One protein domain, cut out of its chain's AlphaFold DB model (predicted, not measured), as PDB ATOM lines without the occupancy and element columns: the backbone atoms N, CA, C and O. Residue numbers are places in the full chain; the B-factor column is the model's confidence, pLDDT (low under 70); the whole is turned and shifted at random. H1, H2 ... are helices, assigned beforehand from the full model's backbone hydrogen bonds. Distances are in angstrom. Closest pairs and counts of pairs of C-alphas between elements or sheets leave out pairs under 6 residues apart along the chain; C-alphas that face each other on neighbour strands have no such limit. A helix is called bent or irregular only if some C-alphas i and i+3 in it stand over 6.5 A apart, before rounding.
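Overview. This is residues 57 to 121 and 144 to 272 of the 292 residues of the protein "Hypothetical protein" of Emiliania huxleyi (UniProt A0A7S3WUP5). H7 runs through the middle of this all-helix model, with the hairpin of H2 and H3 packed on one side and, on the other, H5 crossing it and the bent H6. H1 packs on H5; H4 and H8 lie outside, and residues 148 to 153 and 265 to 272 stick out. The printed part has 194 residues, eight named helices, H1 to H8 in order, and no named strand; it is compact, with a radius of gyration of the C-alphas of 18.6 A, and spans 50 by 48 by 35 A.

Along the chain. Find C-alpha 59 at (139.888, 76.385, 354.094); H1 runs from there to residue 65. H2 is residues 67 to 82, H3 90 to 114, H4 144 to 149 and H5, 40.0 A long, 154 to 182. H2 and H5 are only just irregular: C-alphas 78 and 81 are 6.9 A apart, 173 and 176 7.0 A. H6, residues 196 to 222, assigned as one helix by its hydrogen bonds, is bent, with C-alphas 205 and 208 6.9 A apart; its arms are H6a, to residue 205, and H6b, from 208. H7 is residues 234 to 255, and H8, 258 to 271, ends at (140.747, 57.101, 328.512).

Arrangement. Start at H7, the hub, touching 4 helices. H2, H3 and H7 form a bundle, three helices at shallow tilts. Residues 163 to 173 of H5 touch residues 244 to 251 of H7; the closest C-alphas, of Thr 170 and Gly 247, are 4.5 A apart. Every O i to N i+4 pair is within hydrogen-bond range except in H2, 9 of 12, H5, 23 of 25, and H8, 8 of 10.

Size, cuts and confidence. Residues 122 to 143 are not printed; C-alphas 121 and 144 are 32.4 A apart. The links H5 to H6 and H6 to H7 are long. Look for pLDDT under 70 in 32 residues, among them 252 to 272.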
ATOM      1  N   THR A  57     135.406  80.507 350.191       70.25
ATOM      2  CA  THR A  57     135.222  79.987 351.549       70.25
ATOM      3  C   THR A  57     136.597  79.685 352.163       70.25
ATOM      4  O   THR A  57     137.385  78.967 351.542       70.25
ATOM      5  N   PRO A  58     136.899  80.176 353.377       77.19
ATOM      6  CA  PRO A  58     138.074  79.794 354.158       77.19
ATOM      7  C   PRO A  58     138.294  78.272 354.228       77.19
ATOM      8  O   PRO A  58     137.381  77.501 354.553       77.19
ATOM      9  N   ALA A  59     139.531  77.810 354.006       77.88
ATOM     10  CA  ALA A  59     139.888  76.385 354.094       77.88
ATOM     11  C   ALA A  59     139.604  75.802 355.483       77.88
ATOM     12  O   ALA A  59     139.163  74.657 355.624       77.88
ATOM     13  N   THR A  60     139.803  76.624 356.508       81.62
ATOM     14  CA  THR A  60     139.523  76.283 357.902       81.62
ATOM     15  C   THR A  60     138.026  76.115 358.189       81.62
ATOM     16  O   THR A  60     137.648  75.315 359.048       81.62
ATOM     17  N   GLN A  61     137.148  76.815 357.468       84.56
ATOM     18  CA  GLN A  61     135.697  76.725 357.649       84.56
ATOM     19  C   GLN A  61     135.125  75.456 357.010       84.56
ATOM     20  O   GLN A  61     134.332  74.760 357.644       84.56
ATOM     21  N   VAL A  62     135.594  75.086 355.811       82.62
ATOM     22  CA  VAL A  62     135.208  73.818 355.162       82.62
ATOM     23  C   VAL A  62     135.583  72.623 356.033       82.62
ATOM     24  O   VAL A  62     134.779  71.711 356.227       82.62
ATOM     25  N   VAL A  63     136.785  72.644 356.613       83.81
ATOM     26  CA  VAL A  63     137.239  71.585 357.520       83.81
ATOM     27  C   VAL A  63     136.383  71.504 358.782       83.81
ATOM     28  O   VAL A  63     135.999  70.401 359.158       83.81
ATOM     29  N   ARG A  64     136.052  72.629 359.429       86.12
ATOM     30  CA  ARG A  64     135.215  72.625 360.645       86.12
ATOM     31  C   ARG A  64     133.793  72.146 360.368       86.12
ATOM     32  O   ARG A  64     133.273  71.334 361.130       86.12
ATOM     33  N   ARG A  65     133.186  72.597 359.264       86.50
ATOM     34  CA  ARG A  65     131.825  72.199 358.868       86.50
ATOM     35  C   ARG A  65     131.716  70.694 358.639       86.50
ATOM     36  O   ARG A  65     130.751  70.073 359.072       86.50
ATOM     37  N   ASP A  66     132.713  70.118 357.974       86.56
ATOM     38  CA  ASP A  66     132.696  68.728 357.520       86.56
ATOM     39  C   ASP A  66     133.671  67.829 358.322       86.56
ATOM     40  O   ASP A  66     134.023  66.729 357.885       86.56
ATOM     41  N   LEU A  67     134.090  68.257 359.526       86.56
ATOM     42  CA  LEU A  67     135.105  67.582 360.355       86.56
ATOM     43  C   LEU A  67     134.762  66.110 360.614       86.56
ATOM     44  O   LEU A  67     135.624  65.238 360.503       86.56
ATOM     45  N   GLY A  68     133.494  65.822 360.918       86.06
ATOM     46  CA  GLY A  68     133.024  64.458 361.159       86.06
ATOM     47  C   GLY A  68     133.212  63.541 359.946       86.06
ATOM     48  O   GLY A  68     133.566  62.375 360.111       86.06
ATOM     49  N   ALA A  69     133.050  64.068 358.730       84.56
ATOM     50  CA  ALA A  69     133.267  63.311 357.505       84.56
ATOM     51  C   ALA A  69     134.765  63.090 357.231       84.56
ATOM     52  O   ALA A  69     135.141  61.979 356.863       84.56
ATOM     53  N   TYR A  70     135.633  64.079 357.491       84.06
ATOM     54  CA  TYR A  70     137.090  63.884 357.425       84.06
ATOM     55  C   TYR A  70     137.573  62.814 358.408       84.06
ATOM     56  O   TYR A  70     138.284  61.884 358.018       84.06
ATOM     57  N   VAL A  71     137.163  62.916 359.675       85.88
ATOM     58  CA  VAL A  71     137.531  61.955 360.724       85.88
ATOM     59  C   VAL A  71     136.968  60.575 360.410       85.88
ATOM     60  O   VAL A  71     137.703  59.591 360.483       85.88
ATOM     61  N   GLY A  72     135.696  60.484 360.018       84.75
ATOM     62  CA  GLY A  72     135.048  59.221 359.669       84.75
ATOM     63  C   GLY A  72     135.742  58.518 358.505       84.75
ATOM     64  O   GLY A  72     136.074  57.340 358.609       84.75
ATOM     65  N   LEU A  73     136.044  59.247 357.430       81.56
ATOM     66  CA  LEU A  73     136.702  58.687 356.251       81.56
ATOM     67  C   LEU A  73     138.144  58.254 356.545       81.56
ATOM     68  O   LEU A  73     138.548  57.159 356.160       81.56
ATOM     69  N   THR A  74     138.887  59.061 357.306       80.50
ATOM     70  CA  THR A  74     140.248  58.716 357.750       80.50
ATOM     71  C   THR A  74     140.233  57.492 358.666       80.50
ATOM     72  O   THR A  74     141.080  56.612 358.541       80.50
ATOM     73  N   SER A  75     139.231  57.384 359.545       82.38
ATOM     74  CA  SER A  75     139.054  56.230 360.433       82.38
ATOM     75  C   SER A  75     138.753  54.955 359.644       82.38
ATOM     76  O   SER A  75     139.310  53.907 359.952       82.38
ATOM     77  N   ILE A  76     137.927  55.037 358.594       80.19
ATOM     78  CA  ILE A  76     137.633  53.900 357.708       80.19
ATOM     79  C   ILE A  76     138.920  53.374 357.055       80.19
ATOM     80  O   ILE A  76     139.150  52.166 357.069       80.19
ATOM     81  N   VAL A  77     139.780  54.261 356.545       77.56
ATOM     82  CA  VAL A  77     141.078  53.878 355.955       77.56
ATOM     83  C   VAL A  77     142.025  53.302 357.016       77.56
ATOM     84  O   VAL A  77     142.662  52.272 356.795       77.56
ATOM     85  N   ALA A  78     142.076  53.910 358.203       76.88
ATOM     86  CA  ALA A  78     142.939  53.472 359.300       76.88
ATOM     87  C   ALA A  78     142.532  52.119 359.913       76.88
ATOM     88  O   ALA A  78     143.370  51.445 360.507       76.88
ATOM     89  N   LEU A  79     141.269  51.704 359.772       77.12
ATOM     90  CA  LEU A  79     140.772  50.424 360.287       77.12
ATOM     91  C   LEU A  79     141.159  49.227 359.408       77.12
ATOM     92  O   LEU A  79     141.177  48.101 359.901       77.12
ATOM     93  N   VAL A  80     141.513  49.440 358.135       76.69
ATOM     94  CA  VAL A  80     141.830  48.361 357.177       76.69
ATOM     95  C   VAL A  80     142.891  47.373 357.679       76.69
ATOM     96  O   VAL A  80     142.670  46.168 357.526       76.69
ATOM     97  N   PRO A  81     144.014  47.805 358.294       74.06
ATOM     98  CA  PRO A  81     145.032  46.885 358.798       74.06
ATOM     99  C   PRO A  81     144.578  46.064 360.009       74.06
ATOM    100  O   PRO A  81     145.182  45.032 360.289       74.06
ATOM    101  N   ALA A  82     143.549  46.519 360.729       78.50
ATOM    102  CA  ALA A  82     143.023  45.858 361.923       78.50
ATOM    103  C   ALA A  82     141.943  44.807 361.605       78.50
ATOM    104  O   ALA A  82     141.577  44.022 362.478       78.50
ATOM    105  N   VAL A  83     141.426  44.780 360.373       78.75
ATOM    106  CA  VAL A  83     140.418  43.803 359.944       78.75
ATOM    107  C   VAL A  83     141.092  42.478 359.584       78.75
ATOM    108  O   VAL A  83     141.962  42.422 358.714       78.75
ATOM    109  N   ASP A  84     140.639  41.386 360.203       79.94
ATOM    110  CA  ASP A  84     141.011  40.029 359.796       79.94
ATOM    111  C   ASP A  84     140.255  39.620 358.520       79.94
ATOM    112  O   ASP A  84     139.248  38.910 358.537       79.94
ATOM    113  N   TRP A  85     140.749  40.097 357.378       77.19
ATOM    114  CA  TRP A  85     140.181  39.798 356.063       77.19
ATOM    115  C   TRP A  85     140.200  38.304 355.716       77.19
ATOM    116  O   TRP A  85     139.413  37.873 354.875       77.19
ATOM    117  N   ALA A  86     141.100  37.524 356.323       73.56
ATOM    118  CA  ALA A  86     141.216  36.092 356.076       73.56
ATOM    119  C   ALA A  86     140.162  35.298 356.867       73.56
ATOM    120  O   ALA A  86     139.589  34.349 356.330       73.56
ATOM    121  N   GLY A  87     139.856  35.721 358.098       78.19
ATOM    122  CA  GLY A  87     138.854  35.094 358.965       78.19
ATOM    123  C   GLY A  87     137.396  35.280 358.524       78.19
ATOM    124  O   GLY A  87     136.536  34.497 358.918       78.19
ATOM    125  N   LEU A  88     137.098  36.267 357.670       77.81
ATOM    126  CA  LEU A  88     135.730  36.566 357.208       77.81
ATOM    127  C   LEU A  88     135.170  35.562 356.182       77.81
ATOM    128  O   LEU A  88     133.967  35.561 355.916       77.81
ATOM    129  N   GLY A  89     136.016  34.711 355.596       81.94
ATOM    130  CA  GLY A  89     135.648  33.856 354.465       81.94
ATOM    131  C   GLY A  89     135.576  34.627 353.131       81.94
ATOM    132  O   GLY A  89     135.409  35.848 353.112       81.94
ATOM    133  N   PRO A  90     135.731  33.939 351.983       77.94
ATOM    134  CA  PRO A  90     135.998  34.584 350.694       77.94
ATOM    135  C   PRO A  90     134.855  35.478 350.187       77.94
ATOM    136  O   PRO A  90     135.117  36.576 349.695       77.94
ATOM    137  N   GLU A  91     133.597  35.051 350.327       79.62
ATOM    138  CA  GLU A  91     132.437  35.825 349.858       79.62
ATOM    139  C   GLU A  91     132.226  37.096 350.691       79.62
ATOM    140  O   GLU A  91     132.143  38.194 350.137       79.62
ATOM    141  N   THR A  92     132.242  36.974 352.021       80.81
ATOM    142  CA  THR A  92     132.097  38.107 352.944       80.81
ATOM    143  C   THR A  92     133.248  39.103 352.808       80.81
ATOM    144  O   THR A  92     133.007  40.308 352.791       80.81
ATOM    145  N   SER A  93     134.490  38.628 352.638       74.88
ATOM    146  CA  SER A  93     135.658  39.483 352.367       74.88
ATOM    147  C   SER A  93     135.453  40.332 351.109       74.88
ATOM    148  O   SER A  93     135.740  41.528 351.112       74.88
ATOM    149  N   ASN A  94     134.936  39.740 350.029       75.00
ATOM    150  CA  ASN A  94     134.725  40.463 348.774       75.00
ATOM    151  C   ASN A  94     133.641  41.538 348.909       75.00
ATOM    152  O   ASN A  94     133.836  42.660 348.440       75.00
ATOM    153  N   VAL A  95     132.537  41.224 349.593       76.00
ATOM    154  CA  VAL A  95     131.477  42.202 349.879       76.00
ATOM    155  C   VAL A  95     132.005  43.326 350.772       76.00
ATOM    156  O   VAL A  95     131.800  44.498 350.464       76.00
ATOM    157  N   ALA A  96     132.743  42.997 351.833       75.25
ATOM    158  CA  ALA A  96     133.328  43.983 352.737       75.25
ATOM    159  C   ALA A  96     134.322  44.912 352.019       75.25
ATOM    160  O   ALA A  96     134.282  46.123 352.224       75.25
ATOM    161  N   ARG A  97     135.158  44.381 351.115       74.81
ATOM    162  CA  ARG A  97     136.058  45.186 350.269       74.81
ATOM    163  C   ARG A  97     135.286  46.106 349.329       74.81
ATOM    164  O   ARG A  97     135.634  47.276 349.209       74.81
ATOM    165  N   LEU A  98     134.237  45.603 348.677       74.50
ATOM    166  CA  LEU A  98     133.397  46.410 347.790       74.50
ATOM    167  C   LEU A  98     132.737  47.568 348.548       74.50
ATOM    168  O   LEU A  98     132.750  48.700 348.064       74.50
ATOM    169  N   LEU A  99     132.192  47.296 349.734       76.56
ATOM    170  CA  LEU A  99     131.602  48.316 350.599       76.56
ATOM    171  C   LEU A  99     132.647  49.335 351.060       76.56
ATOM    172  O   LEU A  99     132.390  50.532 350.973       76.56
ATOM    173  N   TYR A 100     133.829  48.872 351.472       77.31
ATOM    174  CA  TYR A 100     134.951  49.730 351.843       77.31
ATOM    175  C   TYR A 100     135.332  50.687 350.705       77.31
ATOM    176  O   TYR A 100     135.281  51.903 350.884       77.31
ATOM    177  N   PHE A 101     135.624  50.168 349.506       75.62
ATOM    178  CA  PHE A 101     136.016  51.010 348.373       75.62
ATOM    179  C   PHE A 101     134.891  51.947 347.925       75.62
ATOM    180  O   PHE A 101     135.159  53.090 347.562       75.62
ATOM    181  N   SER A 102     133.632  51.501 347.991       72.75
ATOM    182  CA  SER A 102     132.477  52.348 347.671       72.75
ATOM    183  C   SER A 102     132.334  53.498 348.668       72.75
ATOM    184  O   SER A 102     132.131  54.637 348.258       72.75
ATOM    185  N   ALA A 103     132.484  53.224 349.966       77.62
ATOM    186  CA  ALA A 103     132.429  54.241 351.011       77.62
ATOM    187  C   ALA A 103     133.578  55.249 350.882       77.62
ATOM    188  O   ALA A 103     133.335  56.455 350.941       77.62
ATOM    189  N   VAL A 104     134.804  54.775 350.633       74.69
ATOM    190  CA  VAL A 104     135.971  55.646 350.427       74.69
ATOM    191  C   VAL A 104     135.792  56.526 349.190       74.69
ATOM    192  O   VAL A 104     136.003  57.737 349.260       74.69
ATOM    193  N   ALA A 105     135.337  55.955 348.072       70.88
ATOM    194  CA  ALA A 105     135.102  56.699 346.837       70.88
ATOM    195  C   ALA A 105     133.992  57.751 346.993       70.88
ATOM    196  O   ALA A 105     134.201  58.918 346.666       70.88
ATOM    197  N   LEU A 106     132.830  57.365 347.532       74.62
ATOM    198  CA  LEU A 106     131.705  58.281 347.745       74.62
ATOM    199  C   LEU A 106     132.048  59.379 348.754       74.62
ATOM    200  O   LEU A 106     131.729  60.541 348.514       74.62
ATOM    201  N   GLY A 107     132.733  59.032 349.847       74.31
ATOM    202  CA  GLY A 107     133.197  59.992 350.847       74.31
ATOM    203  C   GLY A 107     134.191  60.998 350.268       74.31
ATOM    204  O   GLY A 107     134.063  62.195 350.517       74.31
ATOM    205  N   SER A 108     135.124  60.533 349.433       74.44
ATOM    206  CA  SER A 108     136.097  61.401 348.755       74.44
ATOM    207  C   SER A 108     135.421  62.356 347.772       74.44
ATOM    208  O   SER A 108     135.767  63.531 347.724       74.44
ATOM    209  N   VAL A 109     134.424  61.884 347.015       73.12
ATOM    210  CA  VAL A 109     133.637  62.746 346.118       73.12
ATOM    211  C   VAL A 109     132.825  63.762 346.917       73.12
ATOM    212  O   VAL A 109     132.843  64.943 346.583       73.12
ATOM    213  N   TYR A 110     132.149  63.332 347.987       79.50
ATOM    214  CA  TYR A 110     131.369  64.216 348.854       79.50
ATOM    215  C   TYR A 110     132.231  65.343 349.433       79.50
ATOM    216  O   TYR A 110     131.912  66.516 349.248       79.50
ATOM    217  N   LEU A 111     133.348  64.995 350.080       77.00
ATOM    218  CA  LEU A 111     134.259  65.977 350.663       77.00
ATOM    219  C   LEU A 111     134.948  66.822 349.587       77.00
ATOM    220  O   LEU A 111     135.124  68.020 349.778       77.00
ATOM    221  N   GLY A 112     135.314  66.223 348.453       69.62
ATOM    222  CA  GLY A 112     135.921  66.929 347.327       69.62
ATOM    223  C   GLY A 112     135.013  68.026 346.779       69.62
ATOM    224  O   GLY A 112     135.470  69.150 346.609       69.62
ATOM    225  N   VAL A 113     133.715  67.746 346.609       71.00
ATOM    226  CA  VAL A 113     132.718  68.751 346.199       71.00
ATOM    227  C   VAL A 113     132.631  69.894 347.207       71.00
ATOM    228  O   VAL A 113     132.582  71.058 346.827       71.00
ATOM    229  N   LYS A 114     132.686  69.593 348.509       75.00
ATOM    230  CA  LYS A 114     132.674  70.623 349.560       75.00
ATOM    231  C   LYS A 114     133.918  71.518 349.576       75.00
ATOM    232  O   LYS A 114     133.869  72.565 350.217       75.00
ATOM    233  N   ARG A 115     135.003  71.122 348.900       69.31
ATOM    234  CA  ARG A 115     136.250  71.893 348.771       69.31
ATOM    235  C   ARG A 115     136.351  72.708 347.482       69.31
ATOM    236  O   ARG A 115     137.342  73.408 347.319       69.31
ATOM    237  N   GLN A 116     135.381  72.622 346.577       63.84
ATOM    238  CA  GLN A 116     135.460  73.303 345.277       63.84
ATOM    239  C   GLN A 116     135.422  74.834 345.385       63.84
ATOM    240  O   GLN A 116     135.918  75.505 344.488       63.84
ATOM    241  N   ASP A 117     134.908  75.359 346.500       59.16
ATOM    242  CA  ASP A 117     134.831  76.798 346.785       59.16
ATOM    243  C   ASP A 117     136.070  77.330 347.548       59.16
ATOM    244  O   ASP A 117     136.081  78.470 348.023       59.16
ATOM    245  N   LEU A 118     137.115  76.502 347.713       56.22
ATOM    246  CA  LEU A 118     138.379  76.897 348.339       56.22
ATOM    247  C   LEU A 118     139.251  77.663 347.334       56.22
ATOM    248  O   LEU A 118     140.125  77.092 346.684       56.22
ATOM    249  N   GLY A 119     139.020  78.971 347.240       48.00
ATOM    250  CA  GLY A 119     139.783  79.892 346.391       48.00
ATOM    251  C   GLY A 119     139.149  80.119 345.018       48.00
ATOM    252  O   GLY A 119     138.103  79.552 344.711       48.00
ATOM    253  N   GLU A 120     139.769  80.976 344.196       45.66
ATOM    254  CA  GLU A 120     139.379  81.149 342.793       45.66
ATOM    255  C   GLU A 120     139.468  79.785 342.104       45.66
ATOM    256  O   GLU A 120     140.541  79.373 341.655       45.66
ATOM    257  N   SER A 121     138.348  79.061 342.032       47.22
ATOM    258  CA  SER A 121     138.215  77.892 341.181       47.22
ATOM    259  C   SER A 121     138.524  78.393 339.780       47.22
ATOM    260  O   SER A 121     137.661  79.001 339.154       47.22
ATOM    261  N   TYR A 144     159.117  58.601 328.636       68.38
ATOM    262  CA  TYR A 144     159.618  57.677 327.612       68.38
ATOM    263  C   TYR A 144     161.126  57.822 327.382       68.38
ATOM    264  O   TYR A 144     161.821  56.815 327.263       68.38
ATOM    265  N   ALA A 145     161.649  59.050 327.344       78.00
ATOM    266  CA  ALA A 145     163.077  59.297 327.198       78.00
ATOM    267  C   ALA A 145     163.866  58.744 328.395       78.00
ATOM    268  O   ALA A 145     164.859  58.052 328.188       78.00
ATOM    269  N   ILE A 146     163.393  58.954 329.626       73.81
ATOM    270  CA  ILE A 146     163.998  58.367 330.830       73.81
ATOM    271  C   ILE A 146     163.972  56.834 330.747       73.81
ATOM    272  O   ILE A 146     164.986  56.189 330.981       73.81
ATOM    273  N   LEU A 147     162.857  56.227 330.341       70.12
ATOM    274  CA  LEU A 147     162.770  54.767 330.224       70.12
ATOM    275  C   LEU A 147     163.642  54.188 329.108       70.12
ATOM    276  O   LEU A 147     164.084  53.048 329.199       70.12
ATOM    277  N   LYS A 148     163.854  54.943 328.029       75.44
ATOM    278  CA  LYS A 148     164.605  54.481 326.860       75.44
ATOM    279  C   LYS A 148     166.109  54.707 326.979       75.44
ATOM    280  O   LYS A 148     166.875  53.909 326.451       75.44
ATOM    281  N   PHE A 149     166.520  55.814 327.591       83.94
ATOM    282  CA  PHE A 149     167.917  56.258 327.621       83.94
ATOM    283  C   PHE A 149     168.588  56.072 328.985       83.94
ATOM    284  O   PHE A 149     169.767  56.387 329.124       83.94
ATOM    285  N   THR A 150     167.873  55.531 329.971       81.25
ATOM    286  CA  THR A 150     168.417  55.196 331.291       81.25
ATOM    287  C   THR A 150     168.027  53.771 331.672       81.25
ATOM    288  O   THR A 150     166.957  53.300 331.306       81.25
ATOM    289  N   GLU A 151     168.859  53.097 332.467       80.50
ATOM    290  CA  GLU A 151     168.557  51.773 333.049       80.50
ATOM    291  C   GLU A 151     167.675  51.866 334.310       80.50
ATOM    292  O   GLU A 151     167.637  50.961 335.140       80.50
ATOM    293  N   LEU A 152     166.986  52.995 334.496       74.38
ATOM    294  CA  LEU A 152     166.137  53.222 335.658       74.38
ATOM    295  C   LEU A 152     164.887  52.350 335.572       74.38
ATOM    296  O   LEU A 152     164.210  52.321 334.546       74.38
ATOM    297  N   ASP A 153     164.546  51.698 336.683       74.50
ATOM    298  CA  ASP A 153     163.296  50.955 336.799       74.50
ATOM    299  C   ASP A 153     162.090  51.914 336.643       74.50
ATOM    300  O   ASP A 153     161.919  52.818 337.474       74.50
ATOM    301  N   PRO A 154     161.227  51.732 335.618       67.00
ATOM    302  CA  PRO A 154     160.008  52.520 335.445       67.00
ATOM    303  C   PRO A 154     159.139  52.559 336.698       67.00
ATOM    304  O   PRO A 154     158.542  53.594 337.008       67.00
ATOM    305  N   GLY A 155     159.068  51.430 337.411       70.44
ATOM    306  CA  GLY A 155     158.289  51.307 338.635       70.44
ATOM    307  C   GLY A 155     158.798  52.251 339.718       70.44
ATOM    308  O   GLY A 155     158.006  52.953 340.345       70.44
ATOM    309  N   ALA A 156     160.117  52.335 339.893       72.19
ATOM    310  CA  ALA A 156     160.750  53.230 340.855       72.19
ATOM    311  C   ALA A 156     160.509  54.714 340.539       72.19
ATOM    312  O   ALA A 156     160.184  55.475 341.452       72.19
ATOM    313  N   VAL A 157     160.613  55.123 339.269       70.00
ATOM    314  CA  VAL A 157     160.371  56.518 338.854       70.00
ATOM    315  C   VAL A 157     158.911  56.908 339.083       70.00
ATOM    316  O   VAL A 157     158.636  57.956 339.667       70.00
ATOM    317  N   TYR A 158     157.971  56.043 338.687       71.12
ATOM    318  CA  TYR A 158     156.547  56.276 338.922       71.12
ATOM    319  C   TYR A 158     156.227  56.334 340.418       71.12
ATOM    320  O   TYR A 158     155.536  57.245 340.870       71.12
ATOM    321  N   ARG A 159     156.779  55.401 341.203       74.69
ATOM    322  CA  ARG A 159     156.602  55.363 342.658       74.69
ATOM    323  C   ARG A 159     157.137  56.629 343.319       74.69
ATOM    324  O   ARG A 159     156.454  57.179 344.174       74.69
ATOM    325  N   LEU A 160     158.319  57.101 342.921       77.38
ATOM    326  CA  LEU A 160     158.904  58.337 343.443       77.38
ATOM    327  C   LEU A 160     158.016  59.543 343.127       77.38
ATOM    328  O   LEU A 160     157.685  60.304 344.032       77.38
ATOM    329  N   ALA A 161     157.589  59.690 341.869       74.06
ATOM    330  CA  ALA A 161     156.706  60.777 341.464       74.06
ATOM    331  C   ALA A 161     155.379  60.741 342.239       74.06
ATOM    332  O   ALA A 161     154.975  61.753 342.807       74.06
ATOM    333  N   ALA A 162     154.739  59.572 342.333       74.25
ATOM    334  CA  ALA A 162     153.503  59.392 343.090       74.25
ATOM    335  C   ALA A 162     153.682  59.737 344.578       74.25
ATOM    336  O   ALA A 162     152.829  60.407 345.150       74.25
ATOM    337  N   CYS A 163     154.806  59.351 345.188       77.94
ATOM    338  CA  CYS A 163     155.123  59.690 346.576       77.94
ATOM    339  C   CYS A 163     155.318  61.197 346.780       77.94
ATOM    340  O   CYS A 163     154.844  61.732 347.776       77.94
ATOM    341  N   LEU A 164     155.980  61.891 345.848       77.19
ATOM    342  CA  LEU A 164     156.153  63.347 345.913       77.19
ATOM    343  C   LEU A 164     154.817  64.082 345.767       77.19
ATOM    344  O   LEU A 164     154.525  64.984 346.548       77.19
ATOM    345  N   PHE A 165     153.978  63.670 344.812       77.62
ATOM    346  CA  PHE A 165     152.635  64.234 344.664       77.62
ATOM    347  C   PHE A 165     151.768  63.960 345.888       77.62
ATOM    348  O   PHE A 165     151.089  64.864 346.364       77.62
ATOM    349  N   ALA A 166     151.814  62.743 346.428       75.56
ATOM    350  CA  ALA A 166     151.069  62.398 347.627       75.56
ATOM    351  C   ALA A 166     151.567  63.162 348.859       75.56
ATOM    352  O   ALA A 166     150.745  63.580 349.667       75.56
ATOM    353  N   LEU A 167     152.880  63.392 348.990       78.88
ATOM    354  CA  LEU A 167     153.469  64.196 350.064       78.88
ATOM    355  C   LEU A 167     152.869  65.604 350.081       78.88
ATOM    356  O   LEU A 167     152.345  66.023 351.111       78.88
ATOM    357  N   LEU A 168     152.914  66.288 348.932       78.88
ATOM    358  CA  LEU A 168     152.397  67.650 348.771       78.88
ATOM    359  C   LEU A 168     150.872  67.696 348.937       78.88
ATOM    360  O   LEU A 168     150.344  68.467 349.730       78.88
ATOM    361  N   ALA A 169     150.150  66.806 348.255       80.19
ATOM    362  CA  ALA A 169     148.693  66.781 348.318       80.19
ATOM    363  C   ALA A 169     148.181  66.500 349.738       80.19
ATOM    364  O   ALA A 169     147.230  67.133 350.194       80.19
ATOM    365  N   THR A 170     148.827  65.575 350.452       82.44
ATOM    366  CA  THR A 170     148.450  65.235 351.828       82.44
ATOM    367  C   THR A 170     148.846  66.348 352.798       82.44
ATOM    368  O   THR A 170     148.090  66.611 353.731       82.44
ATOM    369  N   SER A 171     149.971  67.053 352.588       81.75
ATOM    370  CA  SER A 171     150.322  68.205 353.432       81.75
ATOM    371  C   SER A 171     149.317  69.342 353.284       81.75
ATOM    372  O   SER A 171     148.855  69.859 354.297       81.75
ATOM    373  N   ASP A 172     148.893  69.660 352.060       82.69
ATOM    374  CA  ASP A 172     147.911  70.724 351.807       82.69
ATOM    375  C   ASP A 172     146.529  70.368 352.376       82.69
ATOM    376  O   ASP A 172     145.786  71.216 352.875       82.69
ATOM    377  N   LEU A 173     146.172  69.082 352.332       83.00
ATOM    378  CA  LEU A 173     144.959  68.560 352.951       83.00
ATOM    379  C   LEU A 173     145.012  68.647 354.487       83.00
ATOM    380  O   LEU A 173     144.022  69.042 355.105       83.00
ATOM    381  N   LEU A 174     146.136  68.280 355.106       86.38
ATOM    382  CA  LEU A 174     146.282  68.229 356.564       86.38
ATOM    383  C   LEU A 174     146.563  69.589 357.206       86.38
ATOM    384  O   LEU A 174     146.268  69.763 358.387       86.38
ATOM    385  N   GLN A 175     147.109  70.551 356.465       88.88
ATOM    386  CA  GLN A 175     147.477  71.870 356.978       88.88
ATOM    387  C   GLN A 175     146.335  72.589 357.725       88.88
ATOM    388  O   GLN A 175     146.551  72.948 358.884       88.88
ATOM    389  N   PRO A 176     145.118  72.760 357.164       86.75
ATOM    390  CA  PRO A 176     144.020  73.391 357.900       86.75
ATOM    391  C   PRO A 176     143.574  72.566 359.117       86.75
ATOM    392  O   PRO A 176     143.291  73.132 360.170       86.75
ATOM    393  N   LEU A 177     143.560  71.232 359.012       89.12
ATOM    394  CA  LEU A 177     143.177  70.327 360.104       89.12
ATOM    395  C   LEU A 177     144.127  70.443 361.302       89.12
ATOM    396  O   LEU A 177     143.693  70.646 362.436       89.12
ATOM    397  N   LEU A 178     145.430  70.327 361.052       89.31
ATOM    398  CA  LEU A 178     146.448  70.369 362.097       89.31
ATOM    399  C   LEU A 178     146.678  71.790 362.604       89.31
ATOM    400  O   LEU A 178     146.929  71.964 363.792       89.31
ATOM    401  N   GLY A 179     146.518  72.801 361.750       87.00
ATOM    402  CA  GLY A 179     146.516  74.200 362.164       87.00
ATOM    403  C   GLY A 179     145.421  74.481 363.189       87.00
ATOM    404  O   GLY A 179     145.699  75.015 364.263       87.00
ATOM    405  N   LEU A 180     144.186  74.061 362.897       90.06
ATOM    406  CA  LEU A 180     143.054  74.197 363.817       90.06
ATOM    407  C   LEU A 180     143.261  73.400 365.110       90.06
ATOM    408  O   LEU A 180     142.939  73.892 366.191       90.06
ATOM    409  N   ALA A 181     143.817  72.188 365.021       90.44
ATOM    410  CA  ALA A 181     144.123  71.369 366.192       90.44
ATOM    411  C   ALA A 181     145.168  72.034 367.104       90.44
ATOM    412  O   ALA A 181     144.947  72.141 368.309       90.44
ATOM    413  N   VAL A 182     146.270  72.532 366.532       90.44
ATOM    414  CA  VAL A 182     147.336  73.237 367.266       90.44
ATOM    415  C   VAL A 182     146.817  74.530 367.894       90.44
ATOM    416  O   VAL A 182     147.185  74.860 369.018       90.44
ATOM    417  N   ALA A 183     145.933  75.243 367.198       87.69
ATOM    418  CA  ALA A 183     145.326  76.466 367.708       87.69
ATOM    419  C   ALA A 183     144.235  76.223 368.771       87.69
ATOM    420  O   ALA A 183     143.772  77.185 369.381       87.69
ATOM    421  N   GLY A 184     143.820  74.969 369.006       86.69
ATOM    422  CA  GLY A 184     142.707  74.636 369.905       86.69
ATOM    423  C   GLY A 184     141.328  75.010 369.345       86.69
ATOM    424  O   GLY A 184     140.359  75.103 370.091       86.69
ATOM    425  N   GLU A 185     141.241  75.221 368.033       87.31
ATOM    426  CA  GLU A 185     140.073  75.748 367.316       87.31
ATOM    427  C   GLU A 185     139.260  74.652 366.611       87.31
ATOM    428  O   GLU A 185     138.210  74.920 366.032       87.31
ATOM    429  N   LEU A 186     139.737  73.402 366.640       86.12
ATOM    430  CA  LEU A 186     139.189  72.301 365.841       86.12
ATOM    431  C   LEU A 186     137.700  72.030 366.098       86.12
ATOM    432  O   LEU A 186     136.970  71.700 365.169       86.12
ATOM    433  N   PHE A 187     137.255  72.179 367.346       86.44
ATOM    434  CA  PHE A 187     135.874  71.916 367.758       86.44
ATOM    435  C   PHE A 187     135.027  73.187 367.888       86.44
ATOM    436  O   PHE A 187     133.897  73.115 368.373       86.44
ATOM    437  N   ARG A 188     135.555  74.354 367.487       83.81
ATOM    438  CA  ARG A 188     134.740  75.569 367.439       83.81
ATOM    439  C   ARG A 188     133.680  75.456 366.336       83.81
ATOM    440  O   ARG A 188     133.965  74.861 365.292       83.81
ATOM    441  N   PRO A 189     132.481  76.034 366.536       79.50
ATOM    442  CA  PRO A 189     131.447  76.077 365.507       79.50
ATOM    443  C   PRO A 189     131.982  76.661 364.195       79.50
ATOM    444  O   PRO A 189     132.812  77.570 364.202       79.50
ATOM    445  N   ALA A 190     131.511  76.136 363.063       76.44
ATOM    446  CA  ALA A 190     131.924  76.608 361.738       76.44
ATOM    447  C   ALA A 190     131.366  78.003 361.391       76.44
ATOM    448  O   ALA A 190     131.892  78.653 360.489       76.44
ATOM    449  N   ASP A 191     130.343  78.454 362.119       73.69
ATOM    450  CA  ASP A 191     129.715  79.769 361.946       73.69
ATOM    451  C   ASP A 191     130.578  80.910 362.523       73.69
ATOM    452  O   ASP A 191     130.396  82.066 362.154       73.69
ATOM    453  N   ASP A 192     131.552  80.591 363.387       76.56
ATOM    454  CA  ASP A 192     132.573  81.541 363.839       76.56
ATOM    455  C   ASP A 192     133.684  81.634 362.781       76.56
ATOM    456  O   ASP A 192     134.675  80.885 362.797       76.56
ATOM    457  N   GLU A 193     133.510  82.542 361.824       77.00
ATOM    458  CA  GLU A 193     134.534  82.857 360.831       77.00
ATOM    459  C   GLU A 193     135.789  83.423 361.504       77.00
ATOM    460  O   GLU A 193     135.739  84.299 362.372       77.00
ATOM    461  N   LEU A 194     136.946  82.884 361.118       80.06
ATOM    462  CA  LEU A 194     138.225  83.420 361.560       80.06
ATOM    463  C   LEU A 194     138.543  84.633 360.688       80.06
ATOM    464  O   LEU A 194     138.466  84.543 359.468       80.06
ATOM    465  N   GLY A 195     138.943  85.747 361.300       82.31
ATOM    466  CA  GLY A 195     139.498  86.866 360.536       82.31
ATOM    467  C   GLY A 195     140.743  86.436 359.751       82.31
ATOM    468  O   GLY A 195     141.481  85.557 360.202       82.31
ATOM    469  N   GLU A 196     140.999  87.077 358.610       81.81
ATOM    470  CA  GLU A 196     142.061  86.704 357.656       81.81
ATOM    471  C   GLU A 196     143.440  86.518 358.315       81.81
ATOM    472  O   GLU A 196     144.116  85.512 358.092       81.81
ATOM    473  N   GLU A 197     143.849  87.442 359.194       82.06
ATOM    474  CA  GLU A 197     145.129  87.351 359.915       82.06
ATOM    475  C   GLU A 197     145.207  86.106 360.808       82.06
ATOM    476  O   GLU A 197     146.251  85.450 360.916       82.06
ATOM    477  N   ARG A 198     144.089  85.758 361.454       85.62
ATOM    478  CA  ARG A 198     144.012  84.595 362.337       85.62
ATOM    479  C   ARG A 198     143.996  83.306 361.530       85.62
ATOM    480  O   ARG A 198     144.667  82.358 361.934       85.62
ATOM    481  N   GLU A 199     143.290  83.269 360.405       83.81
ATOM    482  CA  GLU A 199     143.325  82.128 359.493       83.81
ATOM    483  C   GLU A 199     144.739  81.890 358.953       83.81
ATOM    484  O   GLU A 199     145.236  80.766 359.033       83.81
ATOM    485  N   ALA A 200     145.434  82.935 358.498       80.44
ATOM    486  CA  ALA A 200     146.815  82.818 358.037       80.44
ATOM    487  C   ALA A 200     147.742  82.270 359.138       80.44
ATOM    488  O   ALA A 200     148.578  81.401 358.881       80.44
ATOM    489  N   ALA A 201     147.568  82.719 360.386       80.56
ATOM    490  CA  ALA A 201     148.321  82.200 361.526       80.56
ATOM    491  C   ALA A 201     148.023  80.714 361.803       80.56
ATOM    492  O   ALA A 201     148.951  79.936 362.033       80.56
ATOM    493  N   VAL A 202     146.750  80.306 361.745       84.62
ATOM    494  CA  VAL A 202     146.315  78.906 361.903       84.62
ATOM    495  C   VAL A 202     146.906  78.030 360.795       84.62
ATOM    496  O   VAL A 202     147.495  76.987 361.079       84.62
ATOM    497  N   MET A 203     146.823  78.474 359.542       81.69
ATOM    498  CA  MET A 203     147.380  77.764 358.391       81.69
ATOM    499  C   MET A 203     148.903  77.626 358.491       81.69
ATOM    500  O   MET A 203     149.435  76.544 358.241       81.69
ATOM    501  N   ASN A 204     149.616  78.677 358.903       83.38
ATOM    502  CA  ASN A 204     151.067  78.626 359.099       83.38
ATOM    503  C   ASN A 204     151.466  77.679 360.239       83.38
ATOM    504  O   ASN A 204     152.415  76.907 360.093       83.38
ATOM    505  N   ALA A 205     150.720  77.681 361.348       80.69
ATOM    506  CA  ALA A 205     150.945  76.755 362.459       80.69
ATOM    507  C   ALA A 205     150.737  75.286 362.046       80.69
ATOM    508  O   ALA A 205     151.421  74.395 362.551       80.69
ATOM    509  N   GLY A 206     149.824  75.034 361.105       79.25
ATOM    510  CA  GLY A 206     149.534  73.706 360.567       79.25
ATOM    511  C   GLY A 206     150.542  73.177 359.543       79.25
ATOM    512  O   GLY A 206     150.608  71.967 359.340       79.25
ATOM    513  N   ALA A 207     151.347  74.037 358.910       80.31
ATOM    514  CA  ALA A 207     152.191  73.652 357.773       80.31
ATOM    515  C   ALA A 207     153.283  72.633 358.145       80.31
ATOM    516  O   ALA A 207     153.395  71.572 357.530       80.31
ATOM    517  N   ALA A 208     154.068  72.923 359.188       82.62
ATOM    518  CA  ALA A 208     155.129  72.033 359.660       82.62
ATOM    519  C   ALA A 208     154.614  70.657 360.138       82.62
ATOM    520  O   ALA A 208     155.149  69.643 359.678       82.62
ATOM    521  N   PRO A 209     153.585  70.563 361.010       82.56
ATOM    522  CA  PRO A 209     153.066  69.263 361.425       82.56
ATOM    523  C   PRO A 209     152.405  68.505 360.265       82.56
ATOM    524  O   PRO A 209     152.575  67.292 360.178       82.56
ATOM    525  N   ALA A 210     151.727  69.189 359.335       80.94
ATOM    526  CA  ALA A 210     151.159  68.551 358.147       80.94
ATOM    527  C   ALA A 210     152.233  67.945 357.251       80.94
ATOM    528  O   ALA A 210     152.122  66.784 356.861       80.94
ATOM    529  N   PHE A 211     153.308  68.684 356.985       83.56
ATOM    530  CA  PHE A 211     154.436  68.158 356.229       83.56
ATOM    531  C   PHE A 211     155.094  66.965 356.933       83.56
ATOM    532  O   PHE A 211     155.373  65.956 356.290       83.56
ATOM    533  N   ALA A 212     155.297  67.040 358.252       85.25
ATOM    534  CA  ALA A 212     155.899  65.957 359.028       85.25
ATOM    535  C   ALA A 212     155.055  64.670 358.995       85.25
ATOM    536  O   ALA A 212     155.601  63.586 358.785       85.25
ATOM    537  N   VAL A 213     153.731  64.782 359.154       88.38
ATOM    538  CA  VAL A 213     152.813  63.636 359.065       88.38
ATOM    539  C   VAL A 213     152.812  63.057 357.652       88.38
ATOM    540  O   VAL A 213     152.999  61.852 357.492       88.38
ATOM    541  N   SER A 214     152.681  63.893 356.621       84.62
ATOM    542  CA  SER A 214     152.707  63.436 355.227       84.62
ATOM    543  C   SER A 214     154.030  62.755 354.869       84.62
ATOM    544  O   SER A 214     154.035  61.711 354.215       84.62
ATOM    545  N   LEU A 215     155.156  63.287 355.355       88.94
ATOM    546  CA  LEU A 215     156.472  62.680 355.180       88.94
ATOM    547  C   LEU A 215     156.560  61.325 355.882       88.94
ATOM    548  O   LEU A 215     157.092  60.384 355.300       88.94
ATOM    549  N   ALA A 216     156.016  61.198 357.094       90.38
ATOM    550  CA  ALA A 216     155.982  59.931 357.815       90.38
ATOM    551  C   ALA A 216     155.153  58.868 357.073       90.38
ATOM    552  O   ALA A 216     155.599  57.727 356.957       90.38
ATOM    553  N   VAL A 217     153.992  59.235 356.514       88.75
ATOM    554  CA  VAL A 217     153.152  58.321 355.716       88.75
ATOM    555  C   VAL A 217     153.890  57.861 354.456       88.75
ATOM    556  O   VAL A 217     153.929  56.664 354.167       88.75
ATOM    557  N   VAL A 218     154.532  58.780 353.729       87.50
ATOM    558  CA  VAL A 218     155.323  58.445 352.533       87.50
ATOM    559  C   VAL A 218     156.537  57.587 352.888       87.50
ATOM    560  O   VAL A 218     156.794  56.583 352.225       87.50
ATOM    561  N   ALA A 219     157.266  57.934 353.949       88.69
ATOM    562  CA  ALA A 219     158.414  57.166 354.416       88.69
ATOM    563  C   ALA A 219     158.009  55.746 354.829       88.69
ATOM    564  O   ALA A 219     158.712  54.797 354.491       88.69
ATOM    565  N   ALA A 220     156.861  55.587 355.499       88.69
ATOM    566  CA  ALA A 220     156.297  54.280 355.815       88.69
ATOM    567  C   ALA A 220     155.957  53.505 354.535       88.69
ATOM    568  O   ALA A 220     156.402  52.374 354.375       88.69
ATOM    569  N   TYR A 221     155.254  54.121 353.581       85.75
ATOM    570  CA  TYR A 221     154.905  53.481 352.309       85.75
ATOM    571  C   TYR A 221     156.140  53.000 351.527       85.75
ATOM    572  O   TYR A 221     156.144  51.898 350.975       85.75
ATOM    573  N   LEU A 222     157.225  53.780 351.535       86.81
ATOM    574  CA  LEU A 222     158.481  53.431 350.865       86.81
ATOM    575  C   LEU A 222     159.189  52.203 351.457       86.81
ATOM    576  O   LEU A 222     160.002  51.603 350.755       86.81
ATOM    577  N   GLN A 223     158.867  51.789 352.688       86.44
ATOM    578  CA  GLN A 223     159.407  50.553 353.270       86.44
ATOM    579  C   GLN A 223     158.961  49.307 352.488       86.44
ATOM    580  O   GLN A 223     159.684  48.313 352.448       86.44
ATOM    581  N   GLY A 224     157.802  49.375 351.822       79.06
ATOM    582  CA  GLY A 224     157.285  48.315 350.962       79.06
ATOM    583  C   GLY A 224     156.739  47.086 351.709       79.06
ATOM    584  O   GLY A 224     156.960  46.918 352.912       79.06
ATOM    585  N   PRO A 225     155.995  46.212 351.006       81.88
ATOM    586  CA  PRO A 225     155.376  45.031 351.599       81.88
ATOM    587  C   PRO A 225     156.349  43.850 351.755       81.88
ATOM    588  O   PRO A 225     157.308  43.699 350.993       81.88
ATOM    589  N   LEU A 226     156.024  42.930 352.671       76.06
ATOM    590  CA  LEU A 226     156.728  41.654 352.893       76.06
ATOM    591  C   LEU A 226     156.919  40.837 351.609       76.06
ATOM    592  O   LEU A 226     157.959  40.209 351.424       76.06
ATOM    593  N   SER A 227     155.958  40.884 350.683       68.94
ATOM    594  CA  SER A 227     156.019  40.161 349.404       68.94
ATOM    595  C   SER A 227     157.163  40.603 348.487       68.94
ATOM    596  O   SER A 227     157.522  39.870 347.571       68.94
ATOM    597  N   THR A 228     157.724  41.794 348.706       73.81
ATOM    598  CA  THR A 228     158.871  42.326 347.954       73.81
ATOM    599  C   THR A 228     160.105  42.511 348.842       73.81
ATOM    600  O   THR A 228     161.006  43.258 348.476       73.81
ATOM    601  N   GLY A 229     160.140  41.868 350.017       74.81
ATOM    602  CA  GLY A 229     161.248  41.966 350.974       74.81
ATOM    603  C   GLY A 229     161.205  43.184 351.906       74.81
ATOM    604  O   GLY A 229     162.194  43.450 352.583       74.81
ATOM    605  N   GLY A 230     160.092  43.925 351.947       84.12
ATOM    606  CA  GLY A 230     159.875  45.013 352.907       84.12
ATOM    607  C   GLY A 230     159.349  44.517 354.264       84.12
ATOM    608  O   GLY A 230     159.014  43.346 354.399       84.12
ATOM    609  N   PRO A 231     159.248  45.377 355.290       86.62
ATOM    610  CA  PRO A 231     158.792  44.988 356.625       86.62
ATOM    611  C   PRO A 231     157.265  45.055 356.806       86.62
ATOM    612  O   PRO A 231     156.756  44.593 357.826       86.62
ATOM    613  N   LEU A 232     156.517  45.643 355.864       83.25
ATOM    614  CA  LEU A 232     155.087  45.903 356.053       83.25
ATOM    615  C   LEU A 232     154.211  44.702 355.698       83.25
ATOM    616  O   LEU A 232     154.369  44.070 354.651       83.25
ATOM    617  N   SER A 233     153.197  44.445 356.524       83.81
ATOM    618  CA  SER A 233     152.125  43.523 356.154       83.81
ATOM    619  C   SER A 233     151.361  44.049 354.930       83.81
ATOM    620  O   SER A 233     151.234  45.258 354.726       83.81
ATOM    621  N   LEU A 234     150.828  43.141 354.105       80.69
ATOM    622  CA  LEU A 234     150.034  43.518 352.928       80.69
ATOM    623  C   LEU A 234     148.846  44.445 353.273       80.69
ATOM    624  O   LEU A 234     148.660  45.425 352.553       80.69
ATOM    625  N   PRO A 235     148.085  44.223 354.368       79.00
ATOM    626  CA  PRO A 235     147.017  45.141 354.769       79.00
ATOM    627  C   PRO A 235     147.520  46.535 355.164       79.00
ATOM    628  O   PRO A 235     146.899  47.530 354.797       79.00
ATOM    629  N   ALA A 236     148.652  46.629 355.870       78.88
ATOM    630  CA  ALA A 236     149.239  47.918 356.242       78.88
ATOM    631  C   ALA A 236     149.725  48.692 355.008       78.88
ATOM    632  O   ALA A 236     149.478  49.889 354.885       78.88
ATOM    633  N   PHE A 237     150.361  47.998 354.061       81.00
ATOM    634  CA  PHE A 237     150.789  48.597 352.800       81.00
ATOM    635  C   PHE A 237     149.598  49.093 351.962       81.00
ATOM    636  O   PHE A 237     149.650  50.196 351.419       81.00
ATOM    637  N   ALA A 238     148.507  48.321 351.904       80.56
ATOM    638  CA  ALA A 238     147.277  48.727 351.227       80.56
ATOM    639  C   ALA A 238     146.642  49.973 351.871       80.56
ATOM    640  O   ALA A 238     146.304  50.914 351.161       80.56
ATOM    641  N   ALA A 239     146.560  50.029 353.204       80.06
ATOM    642  CA  ALA A 239     146.012  51.190 353.910       80.06
ATOM    643  C   ALA A 239     146.843  52.467 353.693       80.06
ATOM    644  O   ALA A 239     146.290  53.555 353.524       80.06
ATOM    645  N   LEU A 240     148.176  52.347 353.652       83.25
ATOM    646  CA  LEU A 240     149.060  53.467 353.316       83.25
ATOM    647  C   LEU A 240     148.841  53.934 351.874       83.25
ATOM    648  O   LEU A 240     148.737  55.135 351.634       83.25
ATOM    649  N   ASN A 241     148.718  53.002 350.925       82.88
ATOM    650  CA  ASN A 241     148.418  53.331 349.533       82.88
ATOM    651  C   ASN A 241     147.073  54.064 349.392       82.88
ATOM    652  O   ASN A 241     146.994  55.076 348.699       82.88
ATOM    653  N   ASP A 242     146.040  53.595 350.093       81.44
ATOM    654  CA  ASP A 242     144.720  54.231 350.101       81.44
ATOM    655  C   ASP A 242     144.769  55.626 350.740       81.44
ATOM    656  O   ASP A 242     144.140  56.551 350.233       81.44
ATOM    657  N   SER A 243     145.571  55.815 351.793       81.69
ATOM    658  CA  SER A 243     145.775  57.121 352.439       81.69
ATOM    659  C   SER A 243     146.448  58.131 351.503       81.69
ATOM    660  O   SER A 243     146.002  59.273 351.388       81.69
ATOM    661  N   LEU A 244     147.501  57.708 350.794       82.38
ATOM    662  CA  LEU A 244     148.189  58.542 349.802       82.38
ATOM    663  C   LEU A 244     147.269  58.869 348.616       82.38
ATOM    664  O   LEU A 244     147.206  60.015 348.170       82.38
ATOM    665  N   GLY A 245     146.523  57.872 348.128       77.88
ATOM    666  CA  GLY A 245     145.534  58.046 347.068       77.88
ATOM    667  C   GLY A 245     144.416  59.006 347.470       77.88
ATOM    668  O   GLY A 245     144.049  59.880 346.687       77.88
ATOM    669  N   PHE A 246     143.928  58.902 348.707       80.12
ATOM    670  CA  PHE A 246     142.934  59.808 349.272       80.12
ATOM    671  C   PHE A 246     143.422  61.261 349.273       80.12
ATOM    672  O   PHE A 246     142.708  62.136 348.784       80.12
ATOM    673  N   GLY A 247     144.654  61.515 349.732       76.25
ATOM    674  CA  GLY A 247     145.262  62.849 349.694       76.25
ATOM    675  C   GLY A 247     145.289  63.439 348.281       76.25
ATOM    676  O   GLY A 247     144.821  64.557 348.063       76.25
ATOM    677  N   ILE A 248     145.746  62.656 347.296       75.38
ATOM    678  CA  ILE A 248     145.788  63.077 345.886       75.38
ATOM    679  C   ILE A 248     144.385  63.383 345.349       75.38
ATOM    680  O   ILE A 248     144.190  64.418 344.707       75.38
ATOM    681  N   VAL A 249     143.408  62.505 345.590       75.38
ATOM    682  CA  VAL A 249     142.031  62.675 345.099       75.38
ATOM    683  C   VAL A 249     141.394  63.921 345.699       75.38
ATOM    684  O   VAL A 249     140.821  64.725 344.966       75.38
ATOM    685  N   MET A 250     141.530  64.121 347.009       72.19
ATOM    686  CA  MET A 250     140.953  65.263 347.713       72.19
ATOM    687  C   MET A 250     141.505  66.600 347.226       72.19
ATOM    688  O   MET A 250     140.738  67.544 347.034       72.19
ATOM    689  N   THR A 251     142.814  66.682 347.004       71.69
ATOM    690  CA  THR A 251     143.450  67.900 346.489       71.69
ATOM    691  C   THR A 251     143.112  68.114 345.015       71.69
ATOM    692  O   THR A 251     142.827  69.235 344.607       71.69
ATOM    693  N   SER A 252     143.028  67.042 344.219       67.69
ATOM    694  CA  SER A 252     142.628  67.132 342.807       67.69
ATOM    695  C   SER A 252     141.179  67.601 342.640       67.69
ATOM    696  O   SER A 252     140.901  68.433 341.782       67.69
ATOM    697  N   LEU A 253     140.249  67.100 343.461       67.50
ATOM    698  CA  LEU A 253     138.839  67.503 343.415       67.50
ATOM    699  C   LEU A 253     138.622  68.954 343.856       67.50
ATOM    700  O   LEU A 253     137.738  69.603 343.310       67.50
ATOM    701  N   GLY A 254     139.452  69.475 344.766       60.94
ATOM    702  CA  GLY A 254     139.431  70.895 345.130       60.94
ATOM    703  C   GLY A 254     139.811  71.831 343.976       60.94
ATOM    704  O   GLY A 254     139.374  72.972 343.949       60.94
ATOM    705  N   VAL A 255     140.576  71.347 342.989       61.66
ATOM    706  CA  VAL A 255     141.011  72.136 341.819       61.66
ATOM    707  C   VAL A 255     140.049  71.995 340.627       61.66
ATOM    708  O   VAL A 255     140.032  72.834 339.724       61.66
ATOM    709  N   ILE A 256     139.228  70.940 340.587       57.62
ATOM    710  CA  ILE A 256     138.293  70.683 339.483       57.62
ATOM    711  C   ILE A 256     136.957  71.381 339.769       57.62
ATOM    712  O   ILE A 256     136.168  70.916 340.591       57.62
ATOM    713  N   ALA A 257     136.665  72.457 339.034       54.00
ATOM    714  CA  ALA A 257     135.345  73.092 339.031       54.00
ATOM    715  C   ALA A 257     134.222  72.090 338.664       54.00
ATOM    716  O   ALA A 257     134.406  71.216 337.815       54.00
ATOM    717  N   LEU A 258     133.022  72.225 339.247       50.28
ATOM    718  CA  LEU A 258     131.862  71.352 338.953       50.28
ATOM    719  C   LEU A 258     131.541  71.264 337.457       50.28
ATOM    720  O   LEU A 258     131.158  70.207 336.953       50.28
ATOM    721  N   GLU A 259     131.751  72.362 336.734       47.69
ATOM    722  CA  GLU A 259     131.533  72.441 335.289       47.69
ATOM    723  C   GLU A 259     132.513  71.566 334.494       47.69
ATOM    724  O   GLU A 259     132.159  71.015 333.448       47.69
ATOM    725  N   SER A 260     133.736  71.387 335.001       51.00
ATOM    726  CA  SER A 260     134.758  70.525 334.412       51.00
ATOM    727  C   SER A 260     134.755  69.116 334.999       51.00
ATOM    728  O   SER A 260     135.355  68.233 334.394       51.00
ATOM    729  N   PHE A 261     134.019  68.844 336.084       51.59
ATOM    730  CA  PHE A 261     133.860  67.494 336.635       51.59
ATOM    731  C   PHE A 261     133.237  66.537 335.618       51.59
ATOM    732  O   PHE A 261     133.739  65.435 335.415       51.59
ATOM    733  N   ALA A 262     132.195  66.971 334.902       47.03
ATOM    734  CA  ALA A 262     131.606  66.177 333.825       47.03
ATOM    735  C   ALA A 262     132.602  65.938 332.675       47.03
ATOM    736  O   ALA A 262     132.634  64.848 332.110       47.03
ATOM    737  N   ALA A 263     133.447  66.923 332.356       45.59
ATOM    738  CA  ALA A 263     134.489  66.798 331.339       45.59
ATOM    739  C   ALA A 263     135.642  65.887 331.792       45.59
ATOM    740  O   ALA A 263     136.110  65.072 331.007       45.59
ATOM    741  N   ALA A 264     136.064  65.961 333.054       45.16
ATOM    742  CA  ALA A 264     137.076  65.102 333.660       45.16
ATOM    743  C   ALA A 264     136.571  63.661 333.791       45.16
ATOM    744  O   ALA A 264     137.269  62.730 333.400       45.16
ATOM    745  N   ALA A 265     135.326  63.470 334.233       50.28
ATOM    746  CA  ALA A 265     134.650  62.179 334.235       50.28
ATOM    747  C   ALA A 265     134.506  61.630 332.811       50.28
ATOM    748  O   ALA A 265     134.755  60.450 332.599       50.28
ATOM    749  N   ALA A 266     134.180  62.472 331.821       43.16
ATOM    750  CA  ALA A 266     134.117  62.082 330.411       43.16
ATOM    751  C   ALA A 266     135.496  61.750 329.816       43.16
ATOM    752  O   ALA A 266     135.602  60.817 329.023       43.16
ATOM    753  N   LEU A 267     136.556  62.463 330.206       40.06
ATOM    754  CA  LEU A 267     137.940  62.176 329.823       40.06
ATOM    755  C   LEU A 267     138.429  60.874 330.458       40.06
ATOM    756  O   LEU A 267     139.057  60.079 329.769       40.06
ATOM    757  N   LEU A 268     138.087  60.616 331.723       42.34
ATOM    758  CA  LEU A 268     138.336  59.340 332.393       42.34
ATOM    759  C   LEU A 268     137.530  58.211 331.739       42.34
ATOM    760  O   LEU A 268     138.087  57.148 331.493       42.34
ATOM    761  N   LEU A 269     136.275  58.454 331.349       39.44
ATOM    762  CA  LEU A 269     135.463  57.510 330.569       39.44
ATOM    763  C   LEU A 269     136.067  57.227 329.181       39.44
ATOM    764  O   LEU A 269     135.944  56.120 328.660       39.44
ATOM    765  N   GLY A 270     136.676  58.240 328.558       35.50
ATOM    766  CA  GLY A 270     137.291  58.159 327.233       35.50
ATOM    767  C   GLY A 270     138.644  57.453 327.251       35.50
ATOM    768  O   GLY A 270     138.895  56.583 326.418       35.50
ATOM    769  N   LEU A 271     139.487  57.787 328.230       36.53
ATOM    770  CA  LEU A 271     140.747  57.101 328.512       36.53
ATOM    771  C   LEU A 271     140.507  55.656 328.832       36.53
ATOM    772  O   LEU A 271     141.289  54.803 328.435       36.53
ATOM    773  N   ALA A 272     139.428  55.398 329.545       35.88
ATOM    774  CA  ALA A 272     139.218  54.091 330.033       35.88
ATOM    775  C   ALA A 272     138.795  53.114 328.958       35.88
ATOM    776  O   ALA A 272     138.554  52.046 329.429       35.88
TER     777      ALA A 272